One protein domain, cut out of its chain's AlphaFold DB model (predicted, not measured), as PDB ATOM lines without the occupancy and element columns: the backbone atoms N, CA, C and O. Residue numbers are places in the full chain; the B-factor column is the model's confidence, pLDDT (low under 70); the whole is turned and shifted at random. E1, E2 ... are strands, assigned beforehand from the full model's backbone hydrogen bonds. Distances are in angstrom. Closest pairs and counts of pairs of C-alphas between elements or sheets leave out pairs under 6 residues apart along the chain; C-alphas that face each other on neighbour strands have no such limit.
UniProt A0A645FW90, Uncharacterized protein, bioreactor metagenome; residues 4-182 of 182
ATOM      1  N   ASN A   4      22.879 -19.473 -61.011       56.00
ATOM      2  CA  ASN A   4      22.482 -18.609 -62.125       56.00
ATOM      3  C   ASN A   4      22.605 -17.098 -61.834       56.00
ATOM      4  O   ASN A   4      22.428 -16.308 -62.751       56.00
ATOM      5  N   GLU A   5      22.879 -16.687 -60.589       63.09
ATOM      6  CA  GLU A   5      23.038 -15.270 -60.203       63.09
ATOM      7  C   GLU A   5      24.513 -14.842 -60.089       63.09
ATOM      8  O   GLU A   5      24.807 -13.782 -59.544       63.09
ATOM      9  N   GLY A   6      25.453 -15.672 -60.565       67.25
ATOM     10  CA  GLY A   6      26.890 -15.367 -60.521       67.25
ATOM     11  C   GLY A   6      27.485 -15.341 -59.108       67.25
ATOM     12  O   GLY A   6      28.582 -14.826 -58.914       67.25
ATOM     13  N   LEU A   7      26.765 -15.877 -58.118       71.75
ATOM     14  CA  LEU A   7      27.181 -15.899 -56.718       71.75
ATOM     15  C   LEU A   7      28.342 -16.897 -56.533       71.75
ATOM     16  O   LEU A   7      28.143 -18.088 -56.793       71.75
ATOM     17  N   PRO A   8      29.533 -16.470 -56.066       74.00
ATOM     18  CA  PRO A   8      30.706 -17.354 -55.998       74.00
ATOM     19  C   PRO A   8      30.600 -18.487 -54.964       74.00
ATOM     20  O   PRO A   8      31.347 -19.463 -55.029       74.00
ATOM     21  N   LEU A   9      29.673 -18.360 -54.011       80.25
ATOM     22  CA  LEU A   9      29.428 -19.311 -52.932       80.25
ATOM     23  C   LEU A   9      27.926 -19.547 -52.790       80.25
ATOM     24  O   LEU A   9      27.191 -18.644 -52.398       80.25
ATOM     25  N   THR A  10      27.457 -20.759 -53.070       79.94
ATOM     26  CA  THR A  10      26.018 -21.076 -52.990       79.94
ATOM     27  C   THR A  10      25.632 -21.797 -51.705       79.94
ATOM     28  O   THR A  10      24.505 -21.635 -51.226       79.94
ATOM     29  N   ARG A  11      26.553 -22.580 -51.135       83.69
ATOM     30  CA  ARG A  11      26.344 -23.354 -49.912       83.69
ATOM     31  C   ARG A  11      27.670 -23.616 -49.208       83.69
ATOM     32  O   ARG A  11      28.694 -23.795 -49.850       83.69
ATOM     33  N   VAL A  12      27.616 -23.656 -47.880       87.00
ATOM     34  CA  VAL A  12      28.696 -24.147 -47.022       87.00
ATOM     35  C   VAL A  12      28.173 -25.378 -46.300       87.00
ATOM     36  O   VAL A  12      27.094 -25.338 -45.702       87.00
ATOM     37  N   ASN A  13      28.925 -26.471 -46.346       87.69
ATOM     38  CA  ASN A  13      28.609 -27.664 -45.580       87.69
ATOM     39  C   ASN A  13      29.222 -27.530 -44.197       87.69
ATOM     40  O   ASN A  13      30.381 -27.156 -44.051       87.69
ATOM     41  N   VAL A  14      28.425 -27.821 -43.176       89.75
ATOM     42  CA  VAL A  14      28.854 -27.764 -41.781       89.75
ATOM     43  C   VAL A  14      28.866 -29.177 -41.233       89.75
ATOM     44  O   VAL A  14      27.862 -29.884 -41.321       89.75
ATOM     45  N   SER A  15      29.990 -29.581 -40.654       86.38
ATOM     46  CA  SER A  15      30.114 -30.885 -40.021       86.38
ATOM     47  C   SER A  15      29.384 -30.903 -38.680       86.38
ATOM     48  O   SER A  15      29.598 -30.054 -37.815       86.38
ATOM     49  N   SER A  16      28.538 -31.913 -38.499       81.62
ATOM     50  CA  SER A  16      27.911 -32.271 -37.224       81.62
ATOM     51  C   SER A  16      28.566 -33.497 -36.577       81.62
ATOM     52  O   SER A  16      28.072 -33.994 -35.570       81.62
ATOM     53  N   ASN A  17      29.673 -33.997 -37.141       89.06
ATOM     54  CA  ASN A  17      30.299 -35.250 -36.728       89.06
ATOM     55  C   ASN A  17      31.504 -34.990 -35.815       89.06
ATOM     56  O   ASN A  17      32.633 -34.788 -36.274       89.06
ATOM     57  N   TYR A  18      31.248 -34.989 -34.513       92.56
ATOM     58  CA  TYR A  18      32.244 -34.798 -33.464       92.56
ATOM     59  C   TYR A  18      32.008 -35.778 -32.317       92.56
ATOM     60  O   TYR A  18      30.926 -36.342 -32.168       92.56
ATOM     61  N   VAL A  19      33.042 -35.973 -31.508       95.25
ATOM     62  CA  VAL A  19      32.952 -36.645 -30.213       95.25
ATOM     63  C   VAL A  19      32.908 -35.572 -29.135       95.25
ATOM     64  O   VAL A  19      33.682 -34.617 -29.185       95.25
ATOM     65  N   GLU A  20      32.012 -35.722 -28.168       96.06
ATOM     66  CA  GLU A  20      31.904 -34.832 -27.015       96.06
ATOM     67  C   GLU A  20      32.192 -35.606 -25.732       96.06
ATOM     68  O   GLU A  20      31.659 -36.693 -25.515       96.06
ATOM     69  N   SER A  21      33.043 -35.033 -24.886       96.69
ATOM     70  CA  SER A  21      33.309 -35.521 -23.538       96.69
ATOM     71  C   SER A  21      32.983 -34.417 -22.547       96.69
ATOM     72  O   SER A  21      33.508 -33.310 -22.670       96.69
ATOM     73  N   VAL A  22      32.150 -34.726 -21.553       96.38
ATOM     74  CA  VAL A  22      31.720 -33.773 -20.524       96.38
ATOM     75  C   VAL A  22      32.077 -34.312 -19.148       96.38
ATOM     76  O   VAL A  22      31.582 -35.355 -18.729       96.38
ATOM     77  N   PHE A  23      32.922 -33.581 -18.430       94.62
ATOM     78  CA  PHE A  23      33.167 -33.806 -17.014       94.62
ATOM     79  C   PHE A  23      32.182 -32.969 -16.199       94.62
ATOM     80  O   PHE A  23      32.145 -31.747 -16.350       94.62
ATOM     81  N   THR A  24      31.396 -33.618 -15.340       92.12
ATOM     82  CA  THR A  24      30.419 -32.951 -14.471       92.12
ATOM     83  C   THR A  24      30.884 -33.042 -13.024       92.12
ATOM     84  O   THR A  24      31.057 -34.136 -12.491       92.12
ATOM     85  N   LEU A  25      31.084 -31.889 -12.389       89.50
ATOM     86  CA  LEU A  25      31.310 -31.769 -10.958       89.50
ATOM     87  C   LEU A  25      29.995 -31.365 -10.299       89.50
ATOM     88  O   LEU A  25      29.526 -30.245 -10.511       89.50
ATOM     89  N   ASN A  26      29.487 -32.259  -9.453       85.94
ATOM     90  CA  ASN A  26      28.214 -32.129  -8.751       85.94
ATOM     91  C   ASN A  26      27.019 -32.124  -9.718       85.94
ATOM     92  O   ASN A  26      26.862 -31.217 -10.535       85.94
ATOM     93  N   ASP A  27      26.178 -33.151  -9.633       73.75
ATOM     94  CA  ASP A  27      24.912 -33.147 -10.354       73.75
ATOM     95  C   ASP A  27      23.850 -32.497  -9.461       73.75
ATOM     96  O   ASP A  27      23.613 -32.998  -8.356       73.75
ATOM     97  N   PRO A  28      23.245 -31.368  -9.871       66.19
ATOM     98  CA  PRO A  28      22.214 -30.734  -9.070       66.19
ATOM     99  C   PRO A  28      20.888 -31.504  -9.067       66.19
ATOM    100  O   PRO A  28      19.940 -31.096  -8.395       66.19
ATOM    101  N   GLU A  29      20.782 -32.601  -9.819       66.12
ATOM    102  CA  GLU A  29      19.579 -33.417  -9.851       66.12
ATOM    103  C   GLU A  29      19.311 -34.119  -8.504       66.12
ATOM    104  O   GLU A  29      20.080 -34.944  -8.020       66.12
ATOM    105  N   ASN A  30      18.159 -33.791  -7.907       57.12
ATOM    106  CA  ASN A  30      17.553 -34.465  -6.751       57.12
ATOM    107  C   ASN A  30      18.331 -34.421  -5.420       57.12
ATOM    108  O   ASN A  30      17.970 -35.135  -4.484       57.12
ATOM    109  N   SER A  31      19.336 -33.552  -5.271       56.81
ATOM    110  CA  SER A  31      20.057 -33.383  -4.003       56.81
ATOM    111  C   SER A  31      19.749 -32.044  -3.330       56.81
ATOM    112  O   SER A  31      20.044 -30.975  -3.856       56.81
ATOM    113  N   ILE A  32      19.218 -32.106  -2.104       57.47
ATOM    114  CA  ILE A  32      18.956 -30.939  -1.234       57.47
ATOM    115  C   ILE A  32      20.268 -30.224  -0.843       57.47
ATOM    116  O   ILE A  32      20.266 -29.039  -0.513       57.47
ATOM    117  N   TYR A  33      21.396 -30.938  -0.896       63.47
ATOM    118  CA  TYR A  33      22.718 -30.443  -0.496       63.47
ATOM    119  C   TYR A  33      23.593 -30.013  -1.681       63.47
ATOM    120  O   TYR A  33      24.640 -29.403  -1.476       63.47
ATOM    121  N   SER A  34      23.157 -30.294  -2.912       71.12
ATOM    122  CA  SER A  34      23.886 -29.997  -4.143       71.12
ATOM    123  C   SER A  34      22.995 -29.221  -5.103       71.12
ATOM    124  O   SER A  34      22.449 -29.765  -6.043       71.12
ATOM    125  N   ASN A  35      22.851 -27.921  -4.881       86.62
ATOM    126  CA  ASN A  35      22.075 -27.011  -5.733       86.62
ATOM    127  C   ASN A  35      22.901 -26.359  -6.860       86.62
ATOM    128  O   ASN A  35      22.357 -25.610  -7.671       86.62
ATOM    129  N   HIS A  36      24.208 -26.625  -6.908       91.88
ATOM    130  CA  HIS A  36      25.149 -26.074  -7.881       91.88
ATOM    131  C   HIS A  36      25.821 -27.199  -8.664       91.88
ATOM    132  O   HIS A  36      26.381 -28.105  -8.052       91.88
ATOM    133  N   GLY A  37      25.824 -27.111  -9.991       92.19
ATOM    134  CA  GLY A  37      26.526 -28.034 -10.877       92.19
ATOM    135  C   GLY A  37      27.483 -27.311 -11.810       92.19
ATOM    136  O   GLY A  37      27.198 -26.205 -12.275       92.19
ATOM    137  N   PHE A  38      28.612 -27.946 -12.107       95.19
ATOM    138  CA  PHE A  38      29.608 -27.429 -13.040       95.19
ATOM    139  C   PHE A  38      29.920 -28.481 -14.094       95.19
ATOM    140  O   PHE A  38      30.131 -29.645 -13.768       95.19
ATOM    141  N   LYS A  39      29.982 -28.079 -15.362       95.38
ATOM    142  CA  LYS A  39      30.332 -28.965 -16.473       95.38
ATOM    143  C   LYS A  39      31.472 -28.373 -17.277       95.38
ATOM    144  O   LYS A  39      31.417 -27.208 -17.658       95.38
ATOM    145  N   LEU A  40      32.478 -29.186 -17.561       97.31
ATOM    146  CA  LEU A  40      33.544 -28.882 -18.503       97.31
ATOM    147  C   LEU A  40      33.408 -29.832 -19.689       97.31
ATOM    148  O   LEU A  40      33.562 -31.041 -19.532       97.31
ATOM    149  N   GLY A  41      33.111 -29.284 -20.860       97.25
ATOM    150  CA  GLY A  41      32.942 -30.043 -22.088       97.25
ATOM    151  C   GLY A  41      34.045 -29.769 -23.099       97.25
ATOM    152  O   GLY A  41      34.477 -28.627 -23.278       97.25
ATOM    153  N   ILE A  42      34.475 -30.824 -23.783       97.50
ATOM    154  CA  ILE A  42      35.405 -30.774 -24.909       97.50
ATOM    155  C   ILE A  42      34.745 -31.494 -26.083       97.50
ATOM    156  O   ILE A  42      34.337 -32.647 -25.969       97.50
ATOM    157  N   MET A  43      34.658 -30.808 -27.216       95.81
ATOM    158  CA  MET A  43      34.146 -31.325 -28.479       95.81
ATOM    159  C   MET A  43      35.317 -31.463 -29.445       95.81
ATOM    160  O   MET A  43      36.026 -30.491 -29.692       95.81
ATOM    161  N   VAL A  44      35.522 -32.648 -30.008       95.75
ATOM    162  CA  VAL A  44      36.608 -32.930 -30.951       95.75
ATOM    163  C   VAL A  44      36.008 -33.422 -32.257       95.75
ATOM    164  O   VAL A  44      35.315 -34.437 -32.298       95.75
ATOM    165  N   LEU A  45      36.268 -32.691 -33.335       93.88
ATOM    166  CA  LEU A  45      35.803 -33.027 -34.673       93.88
ATOM    167  C   LEU A  45      36.325 -34.405 -35.108       93.88
ATOM    168  O   LEU A  45      37.483 -34.733 -34.891       93.88
ATOM    169  N   ARG A  46      35.511 -35.228 -35.772       91.06
ATOM    170  CA  ARG A  46      35.964 -36.571 -36.169       91.06
ATOM    171  C   ARG A  46      36.924 -36.562 -37.362       91.06
ATOM    172  O   ARG A  46      37.868 -37.346 -37.389       91.06
ATOM    173  N   ASN A  47      36.682 -35.697 -38.349       91.31
ATOM    174  CA  ASN A  47      37.538 -35.550 -39.525       91.31
ATOM    175  C   ASN A  47      38.195 -34.168 -39.551       91.31
ATOM    176  O   ASN A  47      37.591 -33.191 -39.984       91.31
ATOM    177  N   PHE A  48      39.453 -34.092 -39.122       90.94
ATOM    178  CA  PHE A  48      40.194 -32.829 -39.087       90.94
ATOM    179  C   PHE A  48      40.485 -32.249 -40.475       90.94
ATOM    180  O   PHE A  48      40.677 -31.043 -40.580       90.94
ATOM    181  N   LYS A  49      40.517 -33.074 -41.532       89.06
ATOM    182  CA  LYS A  49      40.789 -32.594 -42.898       89.06
ATOM    183  C   LYS A  49      39.628 -31.778 -43.460       89.06
ATOM    184  O   LYS A  49      39.863 -30.797 -44.155       89.06
ATOM    185  N   ASP A  50      38.404 -32.174 -43.124       87.94
ATOM    186  CA  ASP A  50      37.187 -31.523 -43.621       87.94
ATOM    187  C   ASP A  50      36.779 -30.320 -42.762       87.94
ATOM    188  O   ASP A  50      36.011 -29.476 -43.213       87.94
ATOM    189  N   GLY A  51      37.305 -30.210 -41.538       91.12
ATOM    190  CA  GLY A  51      37.006 -29.104 -40.634       91.12
ATOM    191  C   GLY A  51      35.538 -29.060 -40.177       91.12
ATOM    192  O   GLY A  51      34.703 -29.905 -40.505       91.12
ATOM    193  N   TRP A  52      35.206 -28.058 -39.362       90.75
ATOM    194  CA  TRP A  52      33.825 -27.780 -38.960       90.75
ATOM    195  C   TRP A  52      32.952 -27.289 -40.112       90.75
ATOM    196  O   TRP A  52      31.729 -27.404 -40.044       90.75
ATOM    197  N   TYR A  53      33.566 -26.739 -41.154       91.50
ATOM    198  CA  TYR A  53      32.899 -26.379 -42.389       91.50
ATOM    199  C   TYR A  53      33.825 -26.616 -43.578       91.50
ATOM    200  O   TYR A  53      35.038 -26.444 -43.452       91.50
ATOM    201  N   ASN A  54      33.235 -26.953 -44.721       89.19
ATOM    202  CA  ASN A  54      33.893 -27.042 -46.018       89.19
ATOM    203  C   ASN A  54      32.911 -26.673 -47.141       89.19
ATOM    204  O   ASN A  54      31.753 -26.315 -46.907       89.19
ATOM    205  N   ILE A  55      33.395 -26.744 -48.375       87.94
ATOM    206  CA  ILE A  55      32.601 -26.539 -49.578       87.94
ATOM    207  C   ILE A  55      32.917 -27.643 -50.582       87.94
ATOM    208  O   ILE A  55      34.062 -28.093 -50.667       87.94
ATOM    209  N   LEU A  56      31.910 -28.083 -51.334       85.62
ATOM    210  CA  LEU A  56      32.129 -28.954 -52.486       85.62
ATOM    211  C   LEU A  56      32.476 -28.115 -53.730       85.62
ATOM    212  O   LEU A  56      31.953 -27.009 -53.872       85.62
ATOM    213  N   PRO A  57      33.307 -28.615 -54.663       84.75
ATOM    214  CA  PRO A  57      33.658 -27.887 -55.889       84.75
ATOM    215  C   PRO A  57      32.446 -27.415 -56.709       84.75
ATOM    216  O   PRO A  57      32.484 -26.380 -57.370       84.75
ATOM    217  N   GLU A  58      31.341 -28.155 -56.670       83.94
ATOM    218  CA  GLU A  58      30.093 -27.793 -57.335       83.94
ATOM    219  C   GLU A  58      29.304 -26.673 -56.631       83.94
ATOM    220  O   GLU A  58      28.435 -26.066 -57.269       83.94
ATOM    221  N   GLU A  59      29.610 -26.372 -55.366       82.50
ATOM    222  CA  GLU A  59      28.919 -25.389 -54.517       82.50
ATOM    223  C   GLU A  59      29.635 -24.024 -54.455       82.50
ATOM    224  O   GLU A  59      29.009 -23.031 -54.055       82.50
ATOM    225  N   GLY A  60      30.895 -23.945 -54.902       80.81
ATOM    226  CA  GLY A  60      31.651 -22.698 -55.052       80.81
ATOM    227  C   GLY A  60      33.166 -22.897 -55.183       80.81
ATOM    228  O   GLY A  60      33.654 -24.007 -55.391       80.81
ATOM    229  N   ASP A  61      33.915 -21.801 -55.062       80.19
ATOM    230  CA  ASP A  61      35.376 -21.806 -55.191       80.19
ATOM    231  C   ASP A  61      36.080 -22.323 -53.918       80.19
ATOM    232  O   ASP A  61      36.146 -21.652 -52.882       80.19
ATOM    233  N   THR A  62      36.649 -23.527 -54.019       80.75
ATOM    234  CA  THR A  62      37.406 -24.197 -52.941       80.75
ATOM    235  C   THR A  62      38.730 -23.509 -52.586       80.75
ATOM    236  O   THR A  62      39.285 -23.780 -51.522       80.75
ATOM    237  N   SER A  63      39.238 -22.600 -53.425       79.88
ATOM    238  CA  SER A  63      40.419 -21.787 -53.103       79.88
ATOM    239  C   SER A  63      40.094 -20.627 -52.155       79.88
ATOM    240  O   SER A  63      40.962 -20.169 -51.412       79.88
ATOM    241  N   VAL A  64      38.832 -20.186 -52.140       78.56
ATOM    242  CA  VAL A  64      38.339 -19.077 -51.311       78.56
ATOM    243  C   VAL A  64      37.837 -19.580 -49.959       78.56
ATOM    244  O   VAL A  64      38.076 -18.949 -48.928       78.56
ATOM    245  N   VAL A  65      37.148 -20.723 -49.945       83.94
ATOM    246  CA  VAL A  65      36.615 -21.340 -48.725       83.94
ATOM    247  C   VAL A  65      37.422 -22.584 -48.388       83.94
ATOM    248  O   VAL A  65      37.187 -23.666 -48.921       83.94
ATOM    249  N   VAL A  66      38.360 -22.426 -47.457       85.38
ATOM    250  CA  VAL A  66      39.163 -23.537 -46.936       85.38
ATOM    251  C   VAL A  66      38.515 -24.166 -45.699       85.38
ATOM    252  O   VAL A  66      37.865 -23.449 -44.928       85.38
ATOM    253  N   PRO A  67      38.716 -25.480 -45.474       88.12
ATOM    254  CA  PRO A  67      38.283 -26.147 -44.255       88.12
ATOM    255  C   PRO A  67      38.762 -25.456 -42.976       88.12
ATOM    256  O   PRO A  67      39.887 -24.953 -42.905       88.12
ATOM    257  N   SER A  68      37.907 -25.475 -41.953       89.62
ATOM    258  CA  SER A  68      38.230 -24.941 -40.622       89.62
ATOM    259  C   SER A  68      39.504 -25.561 -40.043       89.62
ATOM    260  O   SER A  68      39.656 -26.785 -40.019       89.62
ATOM    261  N   LYS A  69      40.381 -24.726 -39.482       91.31
ATOM    262  CA  LYS A  69      41.661 -25.148 -38.882       91.31
ATOM    263  C   LYS A  69      41.562 -25.502 -37.399       91.31
ATOM    264  O   LYS A  69      42.562 -25.856 -36.777       91.31
ATOM    265  N   PHE A  70      40.381 -25.369 -36.803       93.00
ATOM    266  CA  PHE A  70      40.179 -25.403 -35.358       93.00
ATOM    267  C   PHE A  70      39.380 -26.634 -34.910       93.00
ATOM    268  O   PHE A  70      38.210 -26.496 -34.580       93.00
ATOM    269  N   PRO A  71      39.973 -27.835 -34.804       93.44
ATOM    270  CA  PRO A  71      39.214 -29.084 -34.651       93.44
ATOM    271  C   PRO A  71      38.549 -29.304 -33.281       93.44
ATOM    272  O   PRO A  71      37.779 -30.246 -33.127       93.44
ATOM    273  N   ILE A  72      38.862 -28.484 -32.277       95.31
ATOM    274  CA  ILE A  72      38.450 -28.713 -30.882       95.31
ATOM    275  C   ILE A  72      37.613 -27.538 -30.392       95.31
ATOM    276  O   ILE A  72      38.108 -26.428 -30.439       95.31
ATOM    277  N   GLU A  73      36.409 -27.710 -29.871       95.44
ATOM    278  CA  GLU A  73      35.669 -26.647 -29.169       95.44
ATOM    279  C   GLU A  73      35.555 -26.998 -27.684       95.44
ATOM    280  O   GLU A  73      35.552 -28.171 -27.324       95.44
ATOM    281  N   VAL A  74      35.499 -25.995 -26.808       97.31
ATOM    282  CA  VAL A  74      35.413 -26.227 -25.357       97.31
ATOM    283  C   VAL A  74      34.349 -25.349 -24.730       97.31
ATOM    284  O   VAL A  74      34.145 -24.212 -25.163       97.31
ATOM    285  N   PHE A  75      33.681 -25.848 -23.696       97.56
ATOM    286  CA  PHE A  75      32.746 -25.054 -22.913       97.56
ATOM    287  C   PHE A  75      32.858 -25.328 -21.420       97.56
ATOM    288  O   PHE A  75      33.150 -26.439 -20.988       97.56
ATOM    289  N   LEU A  76      32.577 -24.290 -20.643       98.06
ATOM    290  CA  LEU A  76      32.363 -24.353 -19.210       98.06
ATOM    291  C   LEU A  76      30.920 -23.941 -18.941       98.06
ATOM    292  O   LEU A  76      30.484 -22.883 -19.395       98.06
ATOM    293  N   GLN A  77      30.190 -24.758 -18.198       97.50
ATOM    294  CA  GLN A  77      28.815 -24.492 -17.816       97.50
ATOM    295  C   GLN A  77      28.674 -24.524 -16.298       97.50
ATOM    296  O   GLN A  77      29.205 -25.401 -15.626       97.50
ATOM    297  N   TYR A  78      27.913 -23.577 -15.780       96.50
ATOM    298  CA  TYR A  78      27.395 -23.549 -14.427       96.50
ATOM    299  C   TYR A  78      25.878 -23.738 -14.475       96.50
ATOM    300  O   TYR A  78      25.201 -23.180 -15.344       96.50
ATOM    301  N   GLN A  79      25.348 -24.521 -13.544       94.69
ATOM    302  CA  GLN A  79      23.929 -24.793 -13.378       94.69
ATOM    303  C   GLN A  79      23.547 -24.596 -11.912       94.69
ATOM    304  O   GLN A  79      24.282 -24.979 -11.007       94.69
ATOM    305  N   TYR A  80      22.385 -24.000 -11.686       93.00
ATOM    306  CA  TYR A  80      21.814 -23.757 -10.372       93.00
ATOM    307  C   TYR A  80      20.375 -24.253 -10.338       93.00
ATOM    308  O   TYR A  80      19.608 -23.991 -11.267       93.00
ATOM    309  N   GLN A  81      20.004 -24.928  -9.259       91.00
ATOM    310  CA  GLN A  81      18.638 -25.361  -8.997       91.00
ATOM    311  C   GLN A  81      18.328 -25.111  -7.522       91.00
ATOM    312  O   GLN A  81      18.973 -25.687  -6.655       91.00
ATOM    313  N   SER A  82      17.365 -24.247  -7.201       88.56
ATOM    314  CA  SER A  82      16.982 -24.011  -5.803       88.56
ATOM    315  C   SER A  82      16.365 -25.260  -5.174       88.56
ATOM    316  O   SER A  82      15.997 -26.204  -5.867       88.56
ATOM    317  N   ASN A  83      16.127 -25.239  -3.865       85.75
ATOM    318  CA  ASN A  83      15.175 -26.185  -3.286       85.75
ATOM    319  C   ASN A  83      13.777 -25.969  -3.881       85.75
ATOM    320  O   ASN A  83      13.434 -24.857  -4.301       85.75
ATOM    321  N   VAL A  84      12.979 -27.036  -3.911       86.25
ATOM    322  CA  VAL A  84      11.575 -26.962  -4.314       86.25
ATOM    323  C   VAL A  84      10.786 -26.254  -3.209       86.25
ATOM    324  O   VAL A  84      10.839 -26.635  -2.040       86.25
ATOM    325  N   PHE A  85      10.077 -25.187  -3.566       84.94
ATOM    326  CA  PHE A  85       9.199 -24.453  -2.658       84.94
ATOM    327  C   PHE A  85       7.923 -25.251  -2.358       84.94
ATOM    328  O   PHE A  85       7.569 -26.172  -3.088       84.94
ATOM    329  N   LYS A  86       7.155 -24.833  -1.342       80.12
ATOM    330  CA  LYS A  86       5.887 -25.484  -0.944       80.12
ATOM    331  C   LYS A  86       4.864 -25.659  -2.080       80.12
ATOM    332  O   LYS A  86       4.036 -26.553  -2.005       80.12
ATOM    333  N   ASN A  87       4.941 -24.838  -3.130       85.06
ATOM    334  CA  ASN A  87       4.051 -24.897  -4.294       85.06
ATOM    335  C   ASN A  87       4.622 -25.744  -5.442       85.06
ATOM    336  O   ASN A  87       4.209 -25.565  -6.586       85.06
ATOM    337  N   ASN A  88       5.598 -26.612  -5.161       87.75
ATOM    338  CA  ASN A  88       6.267 -27.447  -6.157       87.75
ATOM    339  C   ASN A  88       6.996 -26.652  -7.251       87.75
ATOM    340  O   ASN A  88       7.159 -27.112  -8.373       87.75
ATOM    341  N   LEU A  89       7.435 -25.436  -6.929       89.81
ATOM    342  CA  LEU A  89       8.195 -24.586  -7.841       89.81
ATOM    343  C   LEU A  89       9.677 -24.639  -7.497       89.81
ATOM    344  O   LEU A  89      10.042 -24.754  -6.330       89.81
ATOM    345  N   GLN A  90      10.525 -24.483  -8.499       90.94
ATOM    346  CA  GLN A  90      11.970 -24.458  -8.349       90.94
ATOM    347  C   GLN A  90      12.558 -23.366  -9.236       90.94
ATOM    348  O   GLN A  90      12.240 -23.289 -10.423       90.94
ATOM    349  N   ILE A  91      13.420 -22.524  -8.670       93.31
ATOM    350  CA  ILE A  91      14.210 -21.570  -9.450       93.31
ATOM    351  C   ILE A  91      15.358 -22.331 -10.095       93.31
ATOM    352  O   ILE A  91      16.054 -23.102  -9.434       93.31
ATOM    353  N   ILE A  92      15.580 -22.071 -11.375       93.38
ATOM    354  CA  ILE A  92      16.673 -22.649 -12.143       93.38
ATOM    355  C   ILE A  92      17.490 -21.548 -12.803       93.38
ATOM    356  O   ILE A  92      16.963 -20.516 -13.222       93.38
ATOM    357  N   GLY A  93      18.791 -21.779 -12.903       95.25
ATOM    358  CA  GLY A  93      19.726 -20.878 -13.554       95.25
ATOM    359  C   GLY A  93      20.807 -21.656 -14.286       95.25
ATOM    360  O   GLY A  93      21.202 -22.741 -13.869       95.25
ATOM    361  N   SER A  94      21.306 -21.106 -15.382       95.88
ATOM    362  CA  SER A  94      22.487 -21.627 -16.055       95.88
ATOM    363  C   SER A  94      23.283 -20.521 -16.730       95.88
ATOM    364  O   SER A  94      22.734 -19.506 -17.162       95.88
ATOM    365  N   LEU A  95      24.587 -20.746 -16.819       97.94
ATOM    366  CA  LEU A  95      25.540 -19.899 -17.517       97.94
ATOM    367  C   LEU A  95      26.522 -20.814 -18.250       97.94
ATOM    368  O   LEU A  95      27.135 -21.666 -17.621       97.94
ATOM    369  N   GLU A  96      26.680 -20.660 -19.557       98.06
ATOM    370  CA  GLU A  96      27.654 -21.392 -20.368       98.06
ATOM    371  C   GLU A  96      28.576 -20.400 -21.071       98.06
ATOM    372  O   GLU A  96      28.117 -19.545 -21.828       98.06
ATOM    373  N   LEU A  97      29.880 -20.556 -20.875       98.00
ATOM    374  CA  LEU A  97      30.912 -19.924 -21.680       98.00
ATOM    375  C   LEU A  97      31.484 -20.969 -22.639       98.00
ATOM    376  O   LEU A  97      32.068 -21.958 -22.200       98.00
ATOM    377  N   ARG A  98      31.359 -20.747 -23.948       96.25
ATOM    378  CA  ARG A  98      31.880 -21.653 -24.980       96.25
ATOM    379  C   ARG A  98      32.900 -20.961 -25.870       96.25
ATOM    380  O   ARG A  98      32.571 -19.961 -26.503       96.25
ATOM    381  N   ASN A  99      34.091 -21.536 -25.992       96.06
ATOM    382  CA  ASN A  99      35.086 -21.150 -26.983       96.06
ATOM    383  C   ASN A  99      34.928 -22.023 -28.232       96.06
ATOM    384  O   ASN A  99      35.077 -23.246 -28.179       96.06
ATOM    385  N   ARG A 100      34.601 -21.393 -29.358       92.81
ATOM    386  CA  ARG A 100      34.263 -22.088 -30.605       92.81
ATOM    387  C   ARG A 100      34.895 -21.416 -31.820       92.81
ATOM    388  O   ARG A 100      35.356 -20.274 -31.733       92.81
ATOM    389  N   ALA A 101      34.962 -22.142 -32.931       92.44
ATOM    390  CA  ALA A 101      35.505 -21.613 -34.175       92.44
ATOM    391  C   ALA A 101      34.495 -20.660 -34.829       92.44
ATOM    392  O   ALA A 101      33.335 -21.018 -35.054       92.44
ATOM    393  N   LYS A 102      34.933 -19.438 -35.138       93.12
ATOM    394  CA  LYS A 102      34.215 -18.536 -36.032       93.12
ATOM    395  C   LYS A 102      34.659 -18.810 -37.457       93.12
ATOM    396  O   LYS A 102      35.851 -18.754 -37.735       93.12
ATOM    397  N   TYR A 103      33.708 -19.090 -38.337       93.00
ATOM    398  CA  TYR A 103      34.016 -19.517 -39.697       93.00
ATOM    399  C   TYR A 103      34.525 -18.353 -40.551       93.00
ATOM    400  O   TYR A 103      34.003 -17.243 -40.461       93.00
ATOM    401  N   GLY A 104      35.547 -18.625 -41.363       90.69
ATOM    402  CA  GLY A 104      36.277 -17.629 -42.148       90.69
ATOM    403  C   GLY A 104      35.930 -17.603 -43.637       90.69
ATOM    404  O   GLY A 104      36.751 -17.172 -44.438       90.69
ATOM    405  N   TYR A 105      34.761 -18.101 -44.052       89.00
ATOM    406  CA  TYR A 105      34.316 -17.872 -45.431       89.00
ATOM    407  C   TYR A 105      33.798 -16.436 -45.600       89.00
ATOM    408  O   TYR A 105      33.201 -15.887 -44.664       89.00
ATOM    409  N   PRO A 106      34.021 -15.816 -46.772       88.56
ATOM    410  CA  PRO A 106      33.657 -14.427 -47.004       88.56
ATOM    411  C   PRO A 106      32.142 -14.218 -47.001       88.56
ATOM    412  O   PRO A 106      31.360 -15.112 -47.337       88.56
ATOM    413  N   LEU A 107      31.736 -12.998 -46.660       87.69
ATOM    414  CA  LEU A 107      30.373 -12.529 -46.887       87.69
ATOM    415  C   LEU A 107      30.309 -11.837 -48.243       87.69
ATOM    416  O   LEU A 107      31.181 -11.035 -48.568       87.69
ATOM    417  N   TYR A 108      29.270 -12.124 -49.018       86.69
ATOM    418  CA  TYR A 108      29.064 -11.508 -50.323       86.69
ATOM    419  C   TYR A 108      27.986 -10.435 -50.233       86.69
ATOM    420  O   TYR A 108      26.947 -10.635 -49.603       86.69
ATOM    421  N   TYR A 109      28.231  -9.301 -50.878       85.94
ATOM    422  CA  TYR A 109      27.261  -8.224 -51.034       85.94
ATOM    423  C   TYR A 109      27.317  -7.679 -52.459       85.94
ATOM    424  O   TYR A 109      28.341  -7.786 -53.136       85.94
ATOM    425  N   ILE A 110      26.206  -7.103 -52.911       86.38
ATOM    426  CA  ILE A 110      26.122  -6.446 -54.215       86.38
ATOM    427  C   ILE A 110      26.649  -5.019 -54.051       86.38
ATOM    428  O   ILE A 110      26.196  -4.277 -53.175       86.38
ATOM    429  N   ASN A 111      27.648  -4.648 -54.848       86.44
ATOM    430  CA  ASN A 111      28.215  -3.303 -54.838       86.44
ATOM    431  C   ASN A 111      27.373  -2.326 -55.693       86.44
ATOM    432  O   ASN A 111      26.349  -2.686 -56.267       86.44
ATOM    433  N   LYS A 112      27.808  -1.062 -55.791       89.12
ATOM    434  CA  LYS A 112      27.111  -0.033 -56.590       89.12
ATOM    435  C   LYS A 112      27.073  -0.326 -58.098       89.12
ATOM    436  O   LYS A 112      26.275   0.289 -58.793       89.12
ATOM    437  N   ASN A 113      27.924  -1.231 -58.576       88.94
ATOM    438  CA  ASN A 113      28.018  -1.649 -59.973       88.94
ATOM    439  C   ASN A 113      27.228  -2.942 -60.239       88.94
ATOM    440  O   ASN A 113      27.417  -3.555 -61.280       88.94
ATOM    441  N   GLU A 114      26.385  -3.374 -59.294       85.19
ATOM    442  CA  GLU A 114      25.612  -4.623 -59.367       85.19
ATOM    443  C   GLU A 114      26.470  -5.904 -59.396       85.19
ATOM    444  O   GLU A 114      25.992  -6.983 -59.738       85.19
ATOM    445  N   GLU A 115      27.730  -5.822 -58.960       84.25
ATOM    446  CA  GLU A 115      28.645  -6.963 -58.907       84.25
ATOM    447  C   GLU A 115      28.754  -7.536 -57.490       84.25
ATOM    448  O   GLU A 115      28.832  -6.806 -56.492       84.25
ATOM    449  N   TRP A 116      28.837  -8.865 -57.399       83.56
ATOM    450  CA  TRP A 116      29.138  -9.553 -56.148       83.56
ATOM    451  C   TRP A 116      30.570  -9.259 -55.708       83.56
ATOM    452  O   TRP A 116      31.534  -9.640 -56.363       83.56
ATOM    453  N   THR A 117      30.710  -8.618 -54.552       85.62
ATOM    454  CA  THR A 117      32.003  -8.345 -53.922       85.62
ATOM    455  C   THR A 117      32.138  -9.175 -52.649       85.62
ATOM    456  O   THR A 117      31.212  -9.245 -51.838       85.62
ATOM    457  N   ALA A 118      33.294  -9.820 -52.477       87.19
ATOM    458  CA  ALA A 118      33.609 -10.608 -51.293       87.19
ATOM    459  C   ALA A 118      34.203  -9.723 -50.189       87.19
ATOM    460  O   ALA A 118      35.211  -9.048 -50.395       87.19
ATOM    461  N   TYR A 119      33.617  -9.774 -48.996       87.94
ATOM    462  CA  TYR A 119      34.216  -9.260 -47.772       87.94
ATOM    463  C   TYR A 119      34.959 -10.401 -47.060       87.94
ATOM    464  O   TYR A 119      34.302 -11.306 -46.529       87.94
ATOM    465  N   PRO A 120      36.305 -10.409 -47.055       87.75
ATOM    466  CA  PRO A 120      37.069 -11.474 -46.422       87.75
ATOM    467  C   PRO A 120      36.904 -11.425 -44.901       87.75
ATOM    468  O   PRO A 120      37.003 -10.366 -44.282       87.75
ATOM    469  N   ILE A 121      36.688 -12.590 -44.288       89.50
ATOM    470  CA  ILE A 121      36.592 -12.739 -42.834       89.50
ATOM    471  C   ILE A 121      37.639 -13.760 -42.396       89.50
ATOM    472  O   ILE A 121      37.620 -14.881 -42.894       89.50
ATOM    473  N   PRO A 122      38.551 -13.426 -41.471       90.38
ATOM    474  CA  PRO A 122      39.483 -14.414 -40.957       90.38
ATOM    475  C   PRO A 122      38.753 -15.435 -40.079       90.38
ATOM    476  O   PRO A 122      37.854 -15.089 -39.311       90.38
ATOM    477  N   GLU A 123      39.189 -16.690 -40.144       93.00
ATOM    478  CA  GLU A 123      38.811 -17.693 -39.153       93.00
ATOM    479  C   GLU A 123      39.522 -17.392 -37.822       93.00
ATOM    480  O   GLU A 123      40.733 -17.170 -37.797       93.00
ATOM    481  N   TYR A 124      38.797 -17.396 -36.701       93.75
ATOM    482  CA  TYR A 124      39.391 -17.226 -35.368       93.75
ATOM    483  C   TYR A 124      38.549 -17.876 -34.268       93.75
ATOM    484  O   TYR A 124      37.401 -18.271 -34.474       93.75
ATOM    485  N   ARG A 125      39.117 -17.974 -33.063       94.19
ATOM    486  CA  ARG A 125      38.410 -18.434 -31.863       94.19
ATOM    487  C   ARG A 125      37.646 -17.303 -31.209       94.19
ATOM    488  O   ARG A 125      38.232 -16.269 -30.904       94.19
ATOM    489  N   SER A 126      36.372 -17.521 -30.909       94.50
ATOM    490  CA  SER A 126      35.607 -16.567 -30.110       94.50
ATOM    491  C   SER A 126      34.848 -17.253 -28.991       94.50
ATOM    492  O   SER A 126      34.400 -18.398 -29.107       94.50
ATOM    493  N   ASN A 127      34.699 -16.507 -27.906       95.62
ATOM    494  CA  ASN A 127      33.894 -16.901 -26.771       95.62
ATOM    495  C   ASN A 127      32.440 -16.513 -27.029       95.62
ATOM    496  O   ASN A 127      32.144 -15.444 -27.557       95.62
ATOM    497  N   SER A 128      31.530 -17.399 -26.662       95.62
ATOM    498  CA  SER A 128      30.093 -17.162 -26.681       95.62
ATOM    499  C   SER A 128      29.536 -17.442 -25.298       95.62
ATOM    500  O   SER A 128      29.954 -18.399 -24.651       95.62
ATOM    501  N   LEU A 129      28.606 -16.608 -24.858       97.25
ATOM    502  CA  LEU A 129      27.950 -16.709 -23.570       97.25
ATOM    503  C   LEU A 129      26.488 -17.087 -23.794       97.25
ATOM    504  O   LEU A 129      25.774 -16.408 -24.534       97.25
ATOM    505  N   ASN A 130      26.043 -18.159 -23.153       97.12
ATOM    506  CA  ASN A 130      24.639 -18.521 -23.022       97.12
ATOM    507  C   ASN A 130      24.250 -18.356 -21.559       97.12
ATOM    508  O   ASN A 130      24.991 -18.793 -20.683       97.12
ATOM    509  N   PHE A 131      23.103 -17.766 -21.278       97.31
ATOM    510  CA  PHE A 131      22.565 -17.759 -19.928       97.31
ATOM    511  C   PHE A 131      21.077 -18.036 -19.972       97.31
ATOM    512  O   PHE A 131      20.386 -17.625 -20.903       97.31
ATOM    513  N   ALA A 132      20.577 -18.724 -18.956       97.44
ATOM    514  CA  ALA A 132      19.151 -18.903 -18.769       97.44
ATOM    515  C   ALA A 132      18.795 -18.791 -17.291       97.44
ATOM    516  O   ALA A 132      19.538 -19.270 -16.439       97.44
ATOM    517  N   THR A 133      17.662 -18.171 -16.984       97.69
ATOM    518  CA  THR A 133      17.110 -18.111 -15.629       97.69
ATOM    519  C   THR A 133      15.598 -18.225 -15.691       97.69
ATOM    520  O   THR A 133      14.966 -17.683 -16.601       97.69
ATOM    521  N   GLY A 134      15.009 -18.966 -14.763       96.25
ATOM    522  CA  GLY A 134      13.596 -19.282 -14.839       96.25
ATOM    523  C   GLY A 134      13.060 -20.015 -13.630       96.25
ATOM    524  O   GLY A 134      13.722 -20.161 -12.600       96.25
ATOM    525  N   VAL A 135      11.834 -20.487 -13.794       94.38
ATOM    526  CA  VAL A 135      11.118 -21.278 -12.802       94.38
ATOM    527  C   VAL A 135      10.585 -22.525 -13.490       94.38
ATOM    528  O   VAL A 135      10.044 -22.444 -14.594       94.38
ATOM    529  N   ARG A 136      10.718 -23.676 -12.832       92.00
ATOM    530  CA  ARG A 136      10.057 -24.917 -13.236       92.00
ATOM    531  C   ARG A 136       9.152 -25.444 -12.134       92.00
ATOM    532  O   ARG A 136       9.455 -25.297 -10.954       92.00
ATOM    533  N   TYR A 137       8.032 -26.016 -12.540       90.94
ATOM    534  CA  TYR A 137       7.136 -26.798 -11.710       90.94
ATOM    535  C   TYR A 137       7.618 -28.249 -11.700       90.94
ATOM    536  O   TYR A 137       7.876 -28.808 -12.764       90.94
ATOM    537  N   CYS A 138       7.736 -28.836 -10.516       87.06
ATOM    538  CA  CYS A 138       8.155 -30.215 -10.299       87.06
ATOM    539  C   CYS A 138       6.943 -31.017  -9.821       87.06
ATOM    540  O   CYS A 138       6.464 -30.768  -8.719       87.06
ATOM    541  N   ALA A 139       6.429 -31.961 -10.610       81.88
ATOM    542  CA  ALA A 139       5.264 -32.740 -10.190       81.88
ATOM    543  C   ALA A 139       5.500 -33.414  -8.815       81.88
ATOM    544  O   ALA A 139       6.607 -33.896  -8.557       81.88
ATOM    545  N   PRO A 140       4.499 -33.445  -7.910       73.50
ATOM    546  CA  PRO A 140       4.626 -34.162  -6.647       73.50
ATOM    547  C   PRO A 140       4.962 -35.629  -6.926       73.50
ATOM    548  O   PRO A 140       4.282 -36.270  -7.723       73.50
ATOM    549  N   SER A 141       5.988 -36.165  -6.265       63.94
ATOM    550  CA  SER A 141       6.324 -37.585  -6.380       63.94
ATOM    551  C   SER A 141       5.281 -38.411  -5.621       63.94
ATOM    552  O   SER A 141       5.367 -38.570  -4.403       63.94
ATOM    553  N   SER A 142       4.257 -38.902  -6.321       57.38
ATOM    554  CA  SER A 142       3.557 -40.125  -5.928       57.38
ATOM    555  C   SER A 142       4.458 -41.303  -6.301       57.38
ATOM    556  O   SER A 142       5.135 -41.283  -7.325       57.38
ATOM    557  N   SER A 143       4.528 -42.303  -5.429       54.72
ATOM    558  CA  SER A 143       5.601 -43.302  -5.346       54.72
ATOM    559  C   SER A 143       5.817 -44.223  -6.559       54.72
ATOM    560  O   SER A 143       6.678 -45.084  -6.458       54.72
ATOM    561  N   ASP A 144       5.109 -44.048  -7.681       49.34
ATOM    562  CA  ASP A 144       5.237 -44.883  -8.889       49.34
ATOM    563  C   ASP A 144       4.958 -44.144 -10.223       49.34
ATOM    564  O   ASP A 144       4.842 -44.785 -11.268       49.34
ATOM    565  N   GLU A 145       4.865 -42.805 -10.251       51.62
ATOM    566  CA  GLU A 145       4.537 -42.064 -11.485       51.62
ATOM    567  C   GLU A 145       5.622 -41.062 -11.916       51.62
ATOM    568  O   GLU A 145       6.319 -40.456 -11.104       51.62
ATOM    569  N   TYR A 146       5.760 -40.922 -13.241       50.62
ATOM    570  CA  TYR A 146       6.722 -40.075 -13.955       50.62
ATOM    571  C   TYR A 146       6.906 -38.689 -13.307       50.62
ATOM    572  O   TYR A 146       5.993 -37.859 -13.293       50.62
ATOM    573  N   PHE A 147       8.127 -38.402 -12.844       64.94
ATOM    574  CA  PHE A 147       8.516 -37.078 -12.357       64.94
ATOM    575  C   PHE A 147       8.660 -36.110 -13.537       64.94
ATOM    576  O   PHE A 147       9.741 -35.961 -14.096       64.94
ATOM    577  N   SER A 148       7.553 -35.481 -13.932       67.44
ATOM    578  CA  SER A 148       7.552 -34.467 -14.988       67.44
ATOM    579  C   SER A 148       7.916 -33.092 -14.432       67.44
ATOM    580  O   SER A 148       7.416 -32.663 -13.382       67.44
ATOM    581  N   LYS A 149       8.781 -32.374 -15.148       82.38
ATOM    582  CA  LYS A 149       9.114 -30.978 -14.858       82.38
ATOM    583  C   LYS A 149       8.757 -30.114 -16.059       82.38
ATOM    584  O   LYS A 149       9.185 -30.367 -17.183       82.38
ATOM    585  N   ILE A 150       7.995 -29.052 -15.811       90.94
ATOM    586  CA  ILE A 150       7.633 -28.065 -16.837       90.94
ATOM    587  C   ILE A 150       8.117 -26.702 -16.375       90.94
ATOM    588  O   ILE A 150       7.782 -26.263 -15.277       90.94
ATOM    589  N   GLY A 151       8.895 -26.010 -17.200       91.94
ATOM    590  CA  GLY A 151       9.475 -24.724 -16.836       91.94
ATOM    591  C   GLY A 151       9.403 -23.668 -17.919       91.94
ATOM    592  O   GLY A 151       9.284 -23.954 -19.109       91.94
ATOM    593  N   VAL A 152       9.512 -22.425 -17.469       96.38
ATOM    594  CA  VAL A 152       9.671 -21.242 -18.310       96.38
ATOM    595  C   VAL A 152      10.946 -20.540 -17.871       96.38
ATOM    596  O   VAL A 152      11.146 -20.276 -16.683       96.38
ATOM    597  N   ALA A 153      11.804 -20.213 -18.832       96.81
ATOM    598  CA  ALA A 153      13.029 -19.470 -18.580       96.81
ATOM    599  C   ALA A 153      13.229 -18.352 -19.601       96.81
ATOM    600  O   ALA A 153      12.918 -18.497 -20.782       96.81
ATOM    601  N   LEU A 154      13.813 -17.247 -19.147       97.88
ATOM    602  CA  LEU A 154      14.441 -16.270 -20.022       97.88
ATOM    603  C   LEU A 154      15.816 -16.800 -20.406       97.88
ATOM    604  O   LEU A 154      16.600 -17.160 -19.529       97.88
ATOM    605  N   ARG A 155      16.115 -16.836 -21.704       97.25
ATOM    606  CA  ARG A 155      17.401 -17.266 -22.248       97.25
ATOM    607  C   ARG A 155      18.021 -16.154 -23.072       97.25
ATOM    608  O   ARG A 155      17.393 -15.644 -23.999       97.25
ATOM    609  N   GLY A 156      19.266 -15.825 -22.765       97.19
ATOM    610  CA  GLY A 156      20.083 -14.915 -23.545       97.19
ATOM    611  C   GLY A 156      21.290 -15.611 -24.158       97.19
ATOM    612  O   GLY A 156      21.817 -16.595 -23.635       97.19
ATOM    613  N   TYR A 157      21.731 -15.079 -25.289       96.50
ATOM    614  CA  TYR A 157      22.920 -15.519 -25.992       96.50
ATOM    615  C   TYR A 157      23.671 -14.320 -26.563       96.50
ATOM    616  O   TYR A 157      23.054 -13.415 -27.121       96.50
ATOM    617  N   ILE A 158      24.997 -14.335 -26.468       96.00
ATOM    618  CA  ILE A 158      25.882 -13.382 -27.142       96.00
ATOM    619  C   ILE A 158      27.153 -14.094 -27.611       96.00
ATOM    620  O   ILE A 158      27.749 -14.863 -26.862       96.00
ATOM    621  N   GLY A 159      27.585 -13.851 -28.848       94.12
ATOM    622  CA  GLY A 159      28.835 -14.394 -29.382       94.12
ATOM    623  C   GLY A 159      28.745 -14.755 -30.859       94.12
ATOM    624  O   GLY A 159      28.218 -13.993 -31.666       94.12
ATOM    625  N   ILE A 160      29.279 -15.916 -31.230       92.31
ATOM    626  CA  ILE A 160      29.183 -16.451 -32.597       92.31
ATOM    627  C   ILE A 160      27.787 -17.040 -32.794       92.31
ATOM    628  O   ILE A 160      27.295 -17.701 -31.892       92.31
ATOM    629  N   ASN A 161      27.157 -16.884 -33.958       90.44
ATOM    630  CA  ASN A 161      25.848 -17.494 -34.215       90.44
ATOM    631  C   ASN A 161      25.844 -19.011 -33.881       90.44
ATOM    632  O   ASN A 161      26.726 -19.736 -34.336       90.44
ATOM    633  N   PRO A 162      24.907 -19.533 -33.067       84.00
ATOM    634  CA  PRO A 162      24.911 -20.951 -32.709       84.00
ATOM    635  C   PRO A 162      24.647 -21.862 -33.918       84.00
ATOM    636  O   PRO A 162      25.165 -22.981 -33.960       84.00
ATOM    637  N   TYR A 163      23.910 -21.372 -34.918       84.00
ATOM    638  CA  TYR A 163      23.625 -22.085 -36.156       84.00
ATOM    639  C   TYR A 163      24.865 -22.094 -37.053       84.00
ATOM    640  O   TYR A 163      25.331 -21.047 -37.506       84.00
ATOM    641  N   GLY A 164      25.387 -23.293 -37.324       82.06
ATOM    642  CA  GLY A 164      26.656 -23.509 -38.022       82.06
ATOM    643  C   GLY A 164      26.832 -22.680 -39.297       82.06
ATOM    644  O   GLY A 164      27.832 -21.994 -39.455       82.06
ATOM    645  N   GLN A 165      25.820 -22.673 -40.163       82.81
ATOM    646  CA  GLN A 165      25.833 -21.972 -41.456       82.81
ATOM    647  C   GLN A 165      25.937 -20.438 -41.365       82.81
ATOM    648  O   GLN A 165      26.187 -19.771 -42.366       82.81
ATOM    649  N   PHE A 166      25.745 -19.862 -40.177       86.75
ATOM    650  CA  PHE A 166      25.778 -18.417 -39.947       86.75
ATOM    651  C   PHE A 166      26.921 -17.997 -39.021       86.75
ATOM    652  O   PHE A 166      26.985 -16.842 -38.600       86.75
ATOM    653  N   ARG A 167      27.843 -18.911 -38.695       89.69
ATOM    654  CA  ARG A 167      28.962 -18.628 -37.785       89.69
ATOM    655  C   ARG A 167      29.948 -17.598 -38.335       89.69
ATOM    656  O   ARG A 167      30.682 -17.025 -37.539       89.69
ATOM    657  N   SER A 168      29.965 -17.326 -39.641       87.94
ATOM    658  CA  SER A 168      30.780 -16.246 -40.217       87.94
ATOM    659  C   SER A 168      30.233 -14.843 -39.918       87.94
ATOM    660  O   SER A 168      31.006 -13.883 -39.865       87.94
ATOM    661  N   ILE A 169      28.926 -14.707 -39.649       86.94
ATOM    662  CA  ILE A 169      28.283 -13.411 -39.403       86.94
ATOM    663  C   ILE A 169      28.891 -12.753 -38.149       86.94
ATOM    664  O   ILE A 169      29.041 -13.403 -37.105       86.94
ATOM    665  N   PRO A 170      29.286 -11.469 -38.219       80.25
ATOM    666  CA  PRO A 170      29.803 -10.746 -37.069       80.25
ATOM    667  C   PRO A 170      28.726 -10.521 -36.014       80.25
ATOM    668  O   PRO A 170      27.671 -10.001 -36.335       80.25
ATOM    669  N   LEU A 171      29.059 -10.884 -34.767       83.44
ATOM    670  CA  LEU A 171      28.284 -10.667 -33.542       83.44
ATOM    671  C   LEU A 171      26.814 -11.113 -33.633       83.44
ATOM    672  O   LEU A 171      25.968 -10.469 -34.236       83.44
ATOM    673  N   TYR A 172      26.484 -12.196 -32.942       92.06
ATOM    674  CA  TYR A 172      25.115 -12.658 -32.785       92.06
ATOM    675  C   TYR A 172      24.677 -12.482 -31.337       92.06
ATOM    676  O   TYR A 172      25.345 -12.969 -30.421       92.06
ATOM    677  N   SER A 173      23.549 -11.813 -31.135       94.75
ATOM    678  CA  SER A 173      22.881 -11.733 -29.844       94.75
ATOM    679  C   SER A 173      21.410 -12.106 -29.983       94.75
ATOM    680  O   SER A 173      20.764 -11.824 -30.990       94.75
ATOM    681  N   GLN A 174      20.888 -12.786 -28.969       95.00
ATOM    682  CA  GLN A 174      19.494 -13.201 -28.912       95.00
ATOM    683  C   GLN A 174      19.013 -13.148 -27.464       95.00
ATOM    684  O   GLN A 174      19.744 -13.519 -26.549       95.00
ATOM    685  N   LEU A 175      17.763 -12.734 -27.277       96.88
ATOM    686  CA  LEU A 175      17.016 -12.901 -26.038       96.88
ATOM    687  C   LEU A 175      15.694 -13.587 -26.381       96.88
ATOM    688  O   LEU A 175      15.075 -13.265 -27.395       96.88
ATOM    689  N   GLY A 176      15.270 -14.543 -25.566       96.38
ATOM    690  CA  GLY A 176      14.029 -15.267 -25.796       96.38
ATOM    691  C   GLY A 176      13.479 -15.918 -24.541       96.38
ATOM    692  O   GLY A 176      14.128 -15.960 -23.497       96.38
ATOM    693  N   ILE A 177      12.265 -16.439 -24.671       96.44
ATOM    694  CA  ILE A 177      11.612 -17.274 -23.667       96.44
ATOM    695  C   ILE A 177      11.738 -18.722 -24.137       96.44
ATOM    696  O   ILE A 177      11.530 -19.016 -25.314       96.44
ATOM    697  N   VAL A 178      12.099 -19.621 -23.229       94.56
ATOM    698  CA  VAL A 178      12.240 -21.053 -23.494       94.56
ATOM    699  C   VAL A 178      11.291 -21.821 -22.593       94.56
ATOM    700  O   VAL A 178      11.203 -21.546 -21.395       94.56
ATOM    701  N   LEU A 179      10.604 -22.788 -23.193       94.81
ATOM    702  CA  LEU A 179       9.848 -23.806 -22.482       94.81
ATOM    703  C   LEU A 179      10.759 -25.007 -22.235       94.81
ATOM    704  O   LEU A 179      11.460 -25.454 -23.143       94.81
ATOM    705  N   ILE A 180      10.765 -25.492 -21.002       89.38
ATOM    706  CA  ILE A 180      11.571 -26.626 -20.556       89.38
ATOM    707  C   ILE A 180      10.612 -27.763 -20.234       89.38
ATOM    708  O   ILE A 180       9.664 -27.561 -19.475       89.38
ATOM    709  N   PHE A 181      10.870 -28.929 -20.816       85.75
ATOM    710  CA  PHE A 181      10.133 -30.163 -20.577       85.75
ATOM    711  C   PHE A 181      11.163 -31.245 -20.251       85.75
ATOM    712  O   PHE A 181      12.030 -31.517 -21.084       85.75
ATOM    713  N   GLU A 182      11.098 -31.794 -19.040       72.75
ATOM    714  CA  GLU A 182      11.957 -32.883 -18.548       72.75
ATOM    715  C   GLU A 182      11.093 -34.004 -17.964       72.75
ATOM    716  O   GLU A 182      10.087 -33.680 -17.282       72.75
TER     717      GLU A 182
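Overview. This is residues 4 to 182 of the 182 residues of an uncharacterized protein of bioreactor metagenome (UniProt A0A645FW90). One long sheet of seven strands, twisted and curled like part of a barrel, makes the body; it stays open, with its edge strands E1 and E9 apart. At one end of this trough, past the ends of E4 and E7, lie the small hairpin E5 and E6 and the loops of residues 4 to 17 and 46 to 71; at the other end residues 141 to 146 stick out. The printed part has 179 residues and nine named strands, E1 to E9 along the chain, with no named helix; the large sheet has the order E1, E2, E3, E4, E7, E8, E9, all antiparallel. The class is all strand, though under half of the residues, 86 of 179, are in named elements. The whole is loose, with a radius of gyration of the C-alphas of 21.2 A, and only just elongated, spanning 68 by 34 by 27 A.

Along the chain. Find C-alpha 18 at (32.244, -34.798, -33.464), where E1, residues 18 to 25, begins. E2 is residues 36 to 45 and E3 residues 72 to 81, each 29.7 A long. E4, residues 89 to 102, runs 38.8 A. The longest strand, E7, residues 124 to 138, starts at (39.391, -17.226, -35.368) and runs 42.1 A. E8 is residues 149 to 159, 29.6 A, and E9 is residues 172 to 181, 26.1 A, ending at (10.133, -30.163, -20.577). Between E4 and E7 come E5, residues 107 to 110, and E6, residues 116 to 119.

Arrangement. Start at E4 and E7, antiparallel at 167 degrees, where N 94 and O 132 are 2.8 A apart. E4 bends by 55 degrees at residue 99 and E7 by 58 degrees at residue 135. The strands E1 to E4 form a meander, each the antiparallel neighbour of the one before: look at N 76 and O 97, 2.8 A, for E3 and E4, N 39 and O 77, 2.8 A, for E2 and E3, and N 21 and O 42, 2.9 A, for E1 and E2. E7, E8 and E9 form a second meander, with N 131 and O 156 at 2.9 A and N 155 and O 176 at 2.8 A. The hairpin E5 and E6 is antiparallel at 144 degrees, with N 109 and O 117 at 3.1 A. Residues 13 to 14 pair with residues 53 to 54, antiparallel.

Size, cuts and confidence. The C-alphas farthest apart are those of Asn 113 and Ser 143, 72.3 A. The printed part has no cut and ends at the chain's last residue, 182. The links E2 to E3 and E8 to E9 are long. Mean pLDDT of the printed part is 87.1; residues 4 to 6, 28 to 33 and 141 to 148 are under 70.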